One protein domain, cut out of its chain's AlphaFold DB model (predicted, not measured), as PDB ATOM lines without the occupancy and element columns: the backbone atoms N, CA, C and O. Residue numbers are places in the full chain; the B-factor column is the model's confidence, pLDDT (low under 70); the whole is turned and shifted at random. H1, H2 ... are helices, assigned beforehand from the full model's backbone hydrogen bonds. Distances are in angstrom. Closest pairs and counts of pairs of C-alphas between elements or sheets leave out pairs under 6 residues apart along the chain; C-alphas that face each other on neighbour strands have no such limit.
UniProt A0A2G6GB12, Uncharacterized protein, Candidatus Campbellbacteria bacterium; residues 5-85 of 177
ATOM      1  N   SER A   5      35.009 -38.895  17.163       56.88
ATOM      2  CA  SER A   5      34.375 -37.809  17.927       56.88
ATOM      3  C   SER A   5      34.222 -36.504  17.132       56.88
ATOM      4  O   SER A   5      33.293 -35.744  17.392       56.88
ATOM      5  N   ASN A   6      35.072 -36.258  16.127       63.88
ATOM      6  CA  ASN A   6      35.007 -35.028  15.326       63.88
ATOM      7  C   ASN A   6      33.946 -35.067  14.215       63.88
ATOM      8  O   ASN A   6      33.481 -34.008  13.796       63.88
ATOM      9  N   ILE A   7      33.533 -36.256  13.758       73.25
ATOM     10  CA  ILE A   7      32.583 -36.393  12.642       73.25
ATOM     11  C   ILE A   7      31.196 -35.909  13.080       73.25
ATOM     12  O   ILE A   7      30.639 -35.003  12.464       73.25
ATOM     13  N   PHE A   8      30.699 -36.388  14.222       76.50
ATOM     14  CA  PHE A   8      29.371 -36.019  14.719       76.50
ATOM     15  C   PHE A   8      29.226 -34.515  15.008       76.50
ATOM     16  O   PHE A   8      28.223 -33.901  14.643       76.50
ATOM     17  N   VAL A   9      30.244 -33.889  15.616       80.12
ATOM     18  CA  VAL A   9      30.230 -32.443  15.905       80.12
ATOM     19  C   VAL A   9      30.198 -31.633  14.607       80.12
ATOM     20  O   VAL A   9      29.459 -30.655  14.512       80.12
ATOM     21  N   SER A  10      30.954 -32.060  13.593       84.69
ATOM     22  CA  SER A  10      30.994 -31.385  12.293       84.69
ATOM     23  C   SER A  10      29.686 -31.524  11.503       84.69
ATOM     24  O   SER A  10      29.210 -30.544  10.932       84.69
ATOM     25  N   GLU A  11      29.052 -32.697  11.533       88.06
ATOM     26  CA  GLU A  11      27.757 -32.930  10.886       88.06
ATOM     27  C   GLU A  11      26.632 -32.161  11.577       88.06
ATOM     28  O   GLU A  11      25.815 -31.520  10.914       88.06
ATOM     29  N   THR A  12      26.632 -32.145  12.912       84.38
ATOM     30  CA  THR A  12      25.653 -31.384  13.693       84.38
ATOM     31  C   THR A  12      25.819 -29.886  13.444       84.38
ATOM     32  O   THR A  12      24.839 -29.200  13.170       84.38
ATOM     33  N   LYS A  13      27.055 -29.371  13.439       87.88
ATOM     34  CA  LYS A  13      27.332 -27.973  13.088       87.88
ATOM     35  C   LYS A  13      26.798 -27.628  11.694       87.88
ATOM     36  O   LYS A  13      26.070 -26.649  11.562       87.88
ATOM     37  N   ASN A  14      27.082 -28.452  10.684       87.00
ATOM     38  CA  ASN A  14      26.593 -28.237   9.317       87.00
ATOM     39  C   ASN A  14      25.059 -28.246   9.233       87.00
ATOM     40  O   ASN A  14      24.474 -27.447   8.500       87.00
ATOM     41  N   LEU A  15      24.390 -29.122   9.987       88.88
ATOM     42  CA  LEU A  15      22.930 -29.150  10.056       88.88
ATOM     43  C   LEU A  15      22.377 -27.850  10.658       88.88
ATOM     44  O   LEU A  15      21.441 -27.268  10.111       88.88
ATOM     45  N   PHE A  16      22.970 -27.364  11.749       83.81
ATOM     46  CA  PHE A  16      22.557 -26.116  12.390       83.81
ATOM     47  C   PHE A  16      22.856 -24.890  11.519       83.81
ATOM     48  O   PHE A  16      21.980 -24.044  11.360       83.81
ATOM     49  N   GLU A  17      24.019 -24.812  10.872       86.69
ATOM     50  CA  GLU A  17      24.329 -23.746   9.907       86.69
ATOM     51  C   GLU A  17      23.356 -23.751   8.717       86.69
ATOM     52  O   GLU A  17      22.981 -22.694   8.209       86.69
ATOM     53  N   LYS A  18      22.875 -24.928   8.297       86.75
ATOM     54  CA  LYS A  18      21.851 -25.046   7.249       86.75
ATOM     55  C   LYS A  18      20.486 -24.509   7.694       86.75
ATOM     56  O   LYS A  18      19.765 -23.953   6.871       86.75
ATOM     57  N   ILE A  19      20.126 -24.672   8.968       80.44
ATOM     58  CA  ILE A  19      18.826 -24.245   9.517       80.44
ATOM     59  C   ILE A  19      18.836 -22.760   9.910       80.44
ATOM     60  O   ILE A  19      17.882 -22.032   9.629       80.44
ATOM     61  N   PHE A  20      19.902 -22.302  10.566       75.62
ATOM     62  CA  PHE A  20      19.981 -20.978  11.190       75.62
ATOM     63  C   PHE A  20      20.823 -19.970  10.392       75.62
ATOM     64  O   PHE A  20      20.742 -18.774  10.669       75.62
ATOM     65  N   GLY A  21      21.549 -20.424   9.366       83.38
ATOM     66  CA  GLY A  21      22.434 -19.613   8.531       83.38
ATOM     67  C   GLY A  21      23.914 -19.828   8.860       83.38
ATOM     68  O   GLY A  21      24.268 -20.269   9.950       83.38
ATOM     69  N   LYS A  22      24.792 -19.495   7.906       85.69
ATOM     70  CA  LYS A  22      26.252 -19.674   8.043       85.69
ATOM     71  C   LYS A  22      26.887 -18.799   9.130       85.69
ATOM     72  O   LYS A  22      27.952 -19.143   9.623       85.69
ATOM     73  N   ASP A  23      26.229 -17.710   9.520       84.56
ATOM     74  CA  ASP A  23      26.692 -16.808  10.585       84.56
ATOM     75  C   ASP A  23      26.311 -17.313  11.995       84.56
ATOM     76  O   ASP A  23      26.444 -16.591  12.984       84.56
ATOM     77  N   PHE A  24      25.786 -18.537  12.109       79.88
ATOM     78  CA  PHE A  24      25.342 -19.109  13.373       79.88
ATOM     79  C   PHE A  24      26.523 -19.542  14.254       79.88
ATOM     80  O   PHE A  24      27.266 -20.469  13.929       79.88
ATOM     81  N   ASP A  25      26.657 -18.908  15.420       87.69
ATOM     82  CA  ASP A  25      27.704 -19.227  16.390       87.69
ATOM     83  C   ASP A  25      27.361 -20.485  17.207       87.69
ATOM     84  O   ASP A  25      26.865 -20.442  18.339       87.69
ATOM     85  N   PHE A  26      27.642 -21.640  16.602       84.38
ATOM     86  CA  PHE A  26      27.419 -22.955  17.204       84.38
ATOM     87  C   PHE A  26      28.183 -23.143  18.527       84.38
ATOM     88  O   PHE A  26      27.706 -23.842  19.421       84.38
ATOM     89  N   GLN A  27      29.353 -22.511  18.686       85.88
ATOM     90  CA  GLN A  27      30.140 -22.635  19.915       85.88
ATOM     91  C   GLN A  27      29.476 -21.908  21.079       85.88
ATOM     92  O   GLN A  27      29.425 -22.452  22.184       85.88
ATOM     93  N   ASN A  28      28.950 -20.706  20.845       80.75
ATOM     94  CA  ASN A  28      28.222 -19.979  21.877       80.75
ATOM     95  C   ASN A  28      26.913 -20.680  22.253       80.75
ATOM     96  O   ASN A  28      26.636 -20.807  23.445       80.75
ATOM     97  N   LEU A  29      26.176 -21.246  21.286       84.12
ATOM     98  CA  LEU A  29      25.003 -22.079  21.587       84.12
ATOM     99  C   LEU A  29      25.370 -23.253  22.507       84.12
ATOM    100  O   LEU A  29      24.700 -23.485  23.514       84.12
ATOM    101  N   LEU A  30      26.443 -23.981  22.179       83.62
ATOM    102  CA  LEU A  30      26.881 -25.142  22.950       83.62
ATOM    103  C   LEU A  30      27.300 -24.756  24.376       83.62
ATOM    104  O   LEU A  30      26.927 -25.440  25.327       83.62
ATOM    105  N   LYS A  31      28.023 -23.640  24.540       83.88
ATOM    106  CA  LYS A  31      28.409 -23.107  25.858       83.88
ATOM    107  C   LYS A  31      27.189 -22.722  26.691       83.88
ATOM    108  O   LYS A  31      27.113 -23.097  27.859       83.88
ATOM    109  N   SER A  32      26.222 -22.019  26.100       72.75
ATOM    110  CA  SER A  32      24.983 -21.644  26.784       72.75
ATOM    111  C   SER A  32      24.158 -22.869  27.180       72.75
ATOM    112  O   SER A  32      23.677 -22.935  28.308       72.75
ATOM    113  N   ALA A  33      24.043 -23.870  26.301       81.00
ATOM    114  CA  ALA A  33      23.353 -25.120  26.610       81.00
ATOM    115  C   ALA A  33      24.030 -25.873  27.766       81.00
ATOM    116  O   ALA A  33      23.353 -26.312  28.694       81.00
ATOM    117  N   LEU A  34      25.365 -25.963  27.757       81.50
ATOM    118  CA  LEU A  34      26.133 -26.600  28.828       81.50
ATOM    119  C   LEU A  34      25.939 -25.879  30.169       81.50
ATOM    120  O   LEU A  34      25.727 -26.526  31.190       81.50
ATOM    121  N   PHE A  35      25.956 -24.545  30.164       81.81
ATOM    122  CA  PHE A  35      25.726 -23.736  31.360       81.81
ATOM    123  C   PHE A  35      24.327 -23.959  31.954       81.81
ATOM    124  O   PHE A  35      24.192 -24.153  33.161       81.81
ATOM    125  N   VAL A  36      23.291 -24.016  31.110       80.44
ATOM    126  CA  VAL A  36      21.916 -24.317  31.544       80.44
ATOM    127  C   VAL A  36      21.813 -25.729  32.129       80.44
ATOM    128  O   VAL A  36      21.200 -25.899  33.181       80.44
ATOM    129  N   ILE A  37      22.448 -26.730  31.507       81.50
ATOM    130  CA  ILE A  37      22.484 -28.107  32.029       81.50
ATOM    131  C   ILE A  37      23.164 -28.156  33.403       81.50
ATOM    132  O   ILE A  37      22.655 -28.821  34.301       81.50
ATOM    133  N   LEU A  38      24.272 -27.431  33.597       77.69
ATOM    134  CA  LEU A  38      24.973 -27.368  34.883       77.69
ATOM    135  C   LEU A  38      24.116 -26.722  35.978       77.69
ATOM    136  O   LEU A  38      24.040 -27.262  37.080       77.69
ATOM    137  N   ILE A  39      23.433 -25.611  35.676       80.00
ATOM    138  CA  ILE A  39      22.519 -24.958  36.629       80.00
ATOM    139  C   ILE A  39      21.369 -25.890  36.997       80.00
ATOM    140  O   ILE A  39      21.049 -26.030  38.174       80.00
ATOM    141  N   LEU A  40      20.750 -26.544  36.013       77.88
ATOM    142  CA  LEU A  40      19.652 -27.475  36.264       77.88
ATOM    143  C   LEU A  40      20.122 -28.691  37.064       77.88
ATOM    144  O   LEU A  40      19.436 -29.097  37.995       77.88
ATOM    145  N   GLY A  41      21.302 -29.234  36.757       76.06
ATOM    146  CA  GLY A  41      21.917 -30.312  37.529       76.06
ATOM    147  C   GLY A  41      22.170 -29.908  38.983       76.06
ATOM    148  O   GLY A  41      21.845 -30.669  39.890       76.06
ATOM    149  N   PHE A  42      22.665 -28.688  39.210       77.25
ATOM    150  CA  PHE A  42      22.859 -28.134  40.551       77.25
ATOM    151  C   PHE A  42      21.531 -27.907  41.288       77.25
ATOM    152  O   PHE A  42      21.407 -28.258  42.458       77.25
ATOM    153  N   LEU A  43      20.514 -27.376  40.603       80.31
ATOM    154  CA  LEU A  43      19.183 -27.154  41.169       80.31
ATOM    155  C   LEU A  43      18.530 -28.480  41.575       80.31
ATOM    156  O   LEU A  43      17.983 -28.587  42.666       80.31
ATOM    157  N   VAL A  44      18.623 -29.504  40.723       74.06
ATOM    158  CA  VAL A  44      18.161 -30.863  41.037       74.06
ATOM    159  C   VAL A  44      18.934 -31.430  42.219       74.06
ATOM    160  O   VAL A  44      18.332 -31.968  43.140       74.06
ATOM    161  N   TYR A  45      20.256 -31.280  42.232       72.00
ATOM    162  CA  TYR A  45      21.067 -31.736  43.352       72.00
ATOM    163  C   TYR A  45      20.618 -31.110  44.681       72.00
ATOM    164  O   TYR A  45      20.453 -31.819  45.672       72.00
ATOM    165  N   TYR A  46      20.349 -29.803  44.676       74.62
ATOM    166  CA  TYR A  46      19.939 -29.049  45.857       74.62
ATOM    167  C   TYR A  46      18.499 -29.352  46.301       74.62
ATOM    168  O   TYR A  46      18.244 -29.541  47.486       74.62
ATOM    169  N   LEU A  47      17.549 -29.425  45.364       75.31
ATOM    170  CA  LEU A  47      16.128 -29.633  45.673       75.31
ATOM    171  C   LEU A  47      15.825 -31.024  46.234       75.31
ATOM    172  O   LEU A  47      14.829 -31.192  46.932       75.31
ATOM    173  N   PHE A  48      16.649 -32.020  45.912       69.38
ATOM    174  CA  PHE A  48      16.393 -33.410  46.282       69.38
ATOM    175  C   PHE A  48      17.268 -33.922  47.439       69.38
ATOM    176  O   PHE A  48      17.221 -35.125  47.695       69.38
ATOM    177  N   ASP A  49      18.032 -33.041  48.111       59.75
ATOM    178  CA  ASP A  49      18.902 -33.302  49.282       59.75
ATOM    179  C   ASP A  49      19.428 -34.749  49.322       59.75
ATOM    180  O   ASP A  49      19.039 -35.591  50.140       59.75
ATOM    181  N   ILE A  50      20.214 -35.091  48.295       56.84
ATOM    182  CA  ILE A  50      20.449 -36.480  47.894       56.84
ATOM    183  C   ILE A  50      21.418 -37.152  48.874       56.84
ATOM    184  O   ILE A  50      22.619 -37.254  48.635       56.84
ATOM    185  N   LYS A  51      20.873 -37.680  49.971       57.56
ATOM    186  CA  LYS A  51      21.497 -38.697  50.839       57.56
ATOM    187  C   LYS A  51      20.965 -40.112  50.564       57.56
ATOM    188  O   LYS A  51      20.983 -40.968  51.443       57.56
ATOM    189  N   ILE A  52      20.459 -40.382  49.358       56.66
ATOM    190  CA  ILE A  52      19.693 -41.603  49.062       56.66
ATOM    191  C   ILE A  52      20.398 -42.465  48.005       56.66
ATOM    192  O   ILE A  52      20.793 -41.976  46.952       56.66
ATOM    193  N   ASN A  53      20.521 -43.761  48.322       59.00
ATOM    194  CA  ASN A  53      21.049 -44.875  47.523       59.00
ATOM    195  C   ASN A  53      21.163 -44.624  46.004       59.00
ATOM    196  O   ASN A  53      20.165 -44.540  45.282       59.00
ATOM    197  N   PHE A  54      22.412 -44.621  45.526       59.62
ATOM    198  CA  PHE A  54      22.848 -44.299  44.160       59.62
ATOM    199  C   PHE A  54      22.052 -45.023  43.049       59.62
ATOM    200  O   PHE A  54      21.789 -44.451  41.992       59.62
ATOM    201  N   HIS A  55      21.599 -46.259  43.299       61.75
ATOM    202  CA  HIS A  55      20.895 -47.087  42.310       61.75
ATOM    203  C   HIS A  55      19.452 -46.652  41.998       61.75
ATOM    204  O   HIS A  55      19.017 -46.789  40.857       61.75
ATOM    205  N   LEU A  56      18.706 -46.102  42.963       63.97
ATOM    206  CA  LEU A  56      17.330 -45.623  42.733       63.97
ATOM    207  C   LEU A  56      17.296 -44.167  42.245       63.97
ATOM    208  O   LEU A  56      16.333 -43.743  41.600       63.97
ATOM    209  N   PHE A  57      18.362 -43.413  42.518       65.69
ATOM    210  CA  PHE A  57      18.519 -42.024  42.102       65.69
ATOM    211  C   PHE A  57      18.806 -41.885  40.597       65.69
ATOM    212  O   PHE A  57      18.225 -41.022  39.935       65.69
ATOM    213  N   GLY A  58      19.641 -42.762  40.027       69.94
ATOM    214  CA  GLY A  58      20.036 -42.694  38.614       69.94
ATOM    215  C   GLY A  58      18.862 -42.783  37.631       69.94
ATOM    216  O   GLY A  58      18.792 -42.020  36.673       69.94
ATOM    217  N   LEU A  59      17.884 -43.654  37.895       77.56
ATOM    218  CA  LEU A  59      16.747 -43.826  36.988       77.56
ATOM    219  C   LEU A  59      15.747 -42.660  37.084       77.56
ATOM    220  O   LEU A  59      15.284 -42.158  36.063       77.56
ATOM    221  N   LYS A  60      15.447 -42.174  38.298       74.00
ATOM    222  CA  LYS A  60      14.533 -41.033  38.493       74.00
ATOM    223  C   LYS A  60      15.122 -39.719  37.973       74.00
ATOM    224  O   LYS A  60      14.394 -38.934  37.370       74.00
ATOM    225  N   SER A  61      16.425 -39.500  38.155       70.31
ATOM    226  CA  SER A  61      17.120 -38.318  37.626       70.31
ATOM    227  C   SER A  61      17.174 -38.309  36.094       70.31
ATOM    228  O   SER A  61      16.997 -37.248  35.497       70.31
ATOM    229  N   LEU A  62      17.298 -39.478  35.449       76.19
ATOM    230  CA  LEU A  62      17.209 -39.608  33.992       76.19
ATOM    231  C   LEU A  62      15.835 -39.151  33.469       76.19
ATOM    232  O   LEU A  62      15.763 -38.288  32.593       76.19
ATOM    233  N   PHE A  63      14.741 -39.679  34.029       75.50
ATOM    234  CA  PHE A  63      13.382 -39.296  33.621       75.50
ATOM    235  C   PHE A  63      13.074 -37.822  33.907       75.50
ATOM    236  O   PHE A  63      12.457 -37.153  33.079       75.50
ATOM    237  N   PHE A  64      13.546 -37.291  35.038       74.94
ATOM    238  CA  PHE A  64      13.393 -35.875  35.370       74.94
ATOM    239  C   PHE A  64      14.168 -34.968  34.398       74.94
ATOM    240  O   PHE A  64      13.642 -33.951  33.949       74.94
ATOM    241  N   GLY A  65      15.376 -35.372  33.989       79.56
ATOM    242  CA  GLY A  65      16.151 -34.688  32.952       79.56
ATOM    243  C   GLY A  65      15.437 -34.666  31.595       79.56
ATOM    244  O   GLY A  65      15.338 -33.608  30.973       79.56
ATOM    245  N   PHE A  66      14.865 -35.797  31.163       77.88
ATOM    246  CA  PHE A  66      14.043 -35.861  29.945       77.88
ATOM    247  C   PHE A  66      12.787 -34.988  30.035       77.88
ATOM    248  O   PHE A  66      12.416 -34.343  29.051       77.88
ATOM    249  N   PHE A  67      12.152 -34.917  31.205       77.12
ATOM    250  CA  PHE A  67      10.989 -34.061  31.431       77.12
ATOM    251  C   PHE A  67      11.349 -32.571  31.321       77.12
ATOM    252  O   PHE A  67      10.683 -31.825  30.606       77.12
ATOM    253  N   ILE A  68      12.447 -32.136  31.946       78.44
ATOM    254  CA  ILE A  68      12.916 -30.750  31.826       78.44
ATOM    255  C   ILE A  68      13.293 -30.426  30.376       78.44
ATOM    256  O   ILE A  68      12.897 -29.383  29.856       78.44
ATOM    257  N   LEU A  69      14.013 -31.323  29.696       80.56
ATOM    258  CA  LEU A  69      14.408 -31.126  28.302       80.56
ATOM    259  C   LEU A  69      13.184 -30.978  27.386       80.56
ATOM    260  O   LEU A  69      13.126 -30.048  26.584       80.56
ATOM    261  N   THR A  70      12.190 -31.856  27.525       76.19
ATOM    262  CA  THR A  70      10.951 -31.793  26.732       76.19
ATOM    263  C   THR A  70      10.130 -30.545  27.048       76.19
ATOM    264  O   THR A  70       9.609 -29.927  26.117       76.19
ATOM    265  N   PHE A  71      10.080 -30.103  28.307       79.06
ATOM    266  CA  PHE A  71       9.457 -28.836  28.691       79.06
ATOM    267  C   PHE A  71      10.156 -27.640  28.026       79.06
ATOM    268  O   PHE A  71       9.508 -26.853  27.338       79.06
ATOM    269  N   PHE A  72      11.484 -27.526  28.130       76.19
ATOM    270  CA  PHE A  72      12.219 -26.420  27.508       76.19
ATOM    271  C   PHE A  72      12.113 -26.421  25.988       76.19
ATOM    272  O   PHE A  72      11.892 -25.363  25.409       76.19
ATOM    273  N   VAL A  73      12.218 -27.576  25.327       75.06
ATOM    274  CA  VAL A  73      12.028 -27.661  23.871       75.06
ATOM    275  C   VAL A  73      10.611 -27.223  23.493       75.06
ATOM    276  O   VAL A  73      10.446 -26.434  22.568       75.06
ATOM    277  N   SER A  74       9.593 -27.646  24.245       73.81
ATOM    278  CA  SER A  74       8.195 -27.299  23.958       73.81
ATOM    279  C   SER A  74       7.874 -25.819  24.179       73.81
ATOM    280  O   SER A  74       7.020 -25.286  23.478       73.81
ATOM    281  N   PHE A  75       8.547 -25.139  25.112       71.56
ATOM    282  CA  PHE A  75       8.292 -23.726  25.422       71.56
ATOM    283  C   PHE A  75       9.246 -22.755  24.709       71.56
ATOM    284  O   PHE A  75       8.803 -21.716  24.219       71.56
ATOM    285  N   LEU A  76      10.539 -23.076  24.602       70.88
ATOM    286  CA  LEU A  76      11.531 -22.202  23.964       70.88
ATOM    287  C   LEU A  76      11.396 -22.195  22.446       70.88
ATOM    288  O   LEU A  76      11.516 -21.130  21.846       70.88
ATOM    289  N   VAL A  77      11.134 -23.344  21.812       66.50
ATOM    290  CA  VAL A  77      11.039 -23.419  20.346       66.50
ATOM    291  C   VAL A  77       9.944 -22.479  19.816       66.50
ATOM    292  O   VAL A  77      10.265 -21.645  18.967       66.50
ATOM    293  N   PRO A  78       8.701 -22.482  20.346       56.09
ATOM    294  CA  PRO A  78       7.698 -21.487  19.970       56.09
ATOM    295  C   PRO A  78       8.123 -20.052  20.283       56.09
ATOM    296  O   PRO A  78       7.889 -19.171  19.464       56.09
ATOM    297  N   LEU A  79       8.785 -19.803  21.421       62.75
ATOM    298  CA  LEU A  79       9.234 -18.460  21.804       62.75
ATOM    299  C   LEU A  79      10.245 -17.876  20.797       62.75
ATOM    300  O   LEU A  79      10.132 -16.710  20.417       62.75
ATOM    301  N   PHE A  80      11.176 -18.698  20.301       54.19
ATOM    302  CA  PHE A  80      12.117 -18.319  19.239       54.19
ATOM    303  C   PHE A  80      11.415 -18.075  17.896       54.19
ATOM    304  O   PHE A  80      11.785 -17.148  17.173       54.19
ATOM    305  N   PHE A  81      10.383 -18.855  17.561       50.84
ATOM    306  CA  PHE A  81       9.579 -18.610  16.358       50.84
ATOM    307  C   PHE A  81       8.731 -17.334  16.468       50.84
ATOM    308  O   PHE A  81       8.641 -16.590  15.493       50.84
ATOM    309  N   ILE A  82       8.180 -17.030  17.648       50.28
ATOM    310  CA  ILE A  82       7.392 -15.814  17.907       50.28
ATOM    311  C   ILE A  82       8.271 -14.562  17.793       50.28
ATOM    312  O   ILE A  82       7.876 -13.596  17.147       50.28
ATOM    313  N   GLN A  83       9.489 -14.575  18.350       48.44
ATOM    314  CA  GLN A  83      10.410 -13.435  18.230       48.44
ATOM    315  C   GLN A  83      10.859 -13.170  16.784       48.44
ATOM    316  O   GLN A  83      11.167 -12.031  16.435       48.44
ATOM    317  N   LYS A  84      10.890 -14.203  15.934       43.34
ATOM    318  CA  LYS A  84      11.376 -14.101  14.552       43.34
ATOM    319  C   LYS A  84      10.357 -13.483  13.586       43.34
ATOM    320  O   LYS A  84      10.746 -13.059  12.501       43.34
ATOM    321  N   ILE A  85       9.080 -13.388  13.960       46.66
ATOM    322  CA  ILE A  85       8.016 -12.854  13.098       46.66
ATOM    323  C   ILE A  85       7.599 -11.479  13.622       46.66
ATOM    324  O   ILE A  85       6.602 -11.335  14.323       46.66
TER     325      ILE A  85
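This is residues 5 to 85 of the 177 residues of an uncharacterized protein of Candidatus Campbellbacteria bacterium (UniProt A0A2G6GB12). Three helices make a loose, open zigzag: H1 meets the beginning of H2 in a corner, and the long H3 folds back from the other end of H2, passing it at a slant without touching it. H3 reaches well beyond this pairing, and its residues 70 to 84 stick out. The printed part has 81 residues, with three named helices in the order H1, H2, H3 and no named strand; the class is all helix. The whole is flat and loose, spanning 47 by 34 by 17 A, with a radius of gyration of the C-alphas of 16.4 A.

Start with H1, residues 5 to 20, and go on to H2, residues 26 to 47. They only just touch, with 3 pairs of C-alphas within 8 A, and the closest C-alphas are those of Lys 13 and Phe 26, 6.5 A apart. H1 touches with residues 13 to 17 alone and H2 with residue 26 alone; their lines stand about perpendicular, at 75 degrees. Next comes H3, residues 54 to 84, which is near H2, with 11 pairs of C-alphas within 10 A. H1 and H3 are apart. In H2 every O i to N i+4 pair is within hydrogen-bond range; in H1 it is 11 of 12 and in H3 24 of 27.

Find C-alpha 5 at (34.375, -37.809, 17.927), where H1 begins its 23.1 A. H2 runs 31.3 A from C-alpha 26 at (27.419, -22.955, 17.204). H3 runs 43.8 A to C-alpha 84 at (11.376, -14.101, 14.552).

The C-alphas farthest apart are those of Asn 53 and Ile 85, 48.8 A. The printed part has no cut; the link from H1 to H2 is tight and that from H2 to H3 short. Look for pLDDT under 70 at residues 5 to 6, 48 to 58 and 77 to 85 of this model.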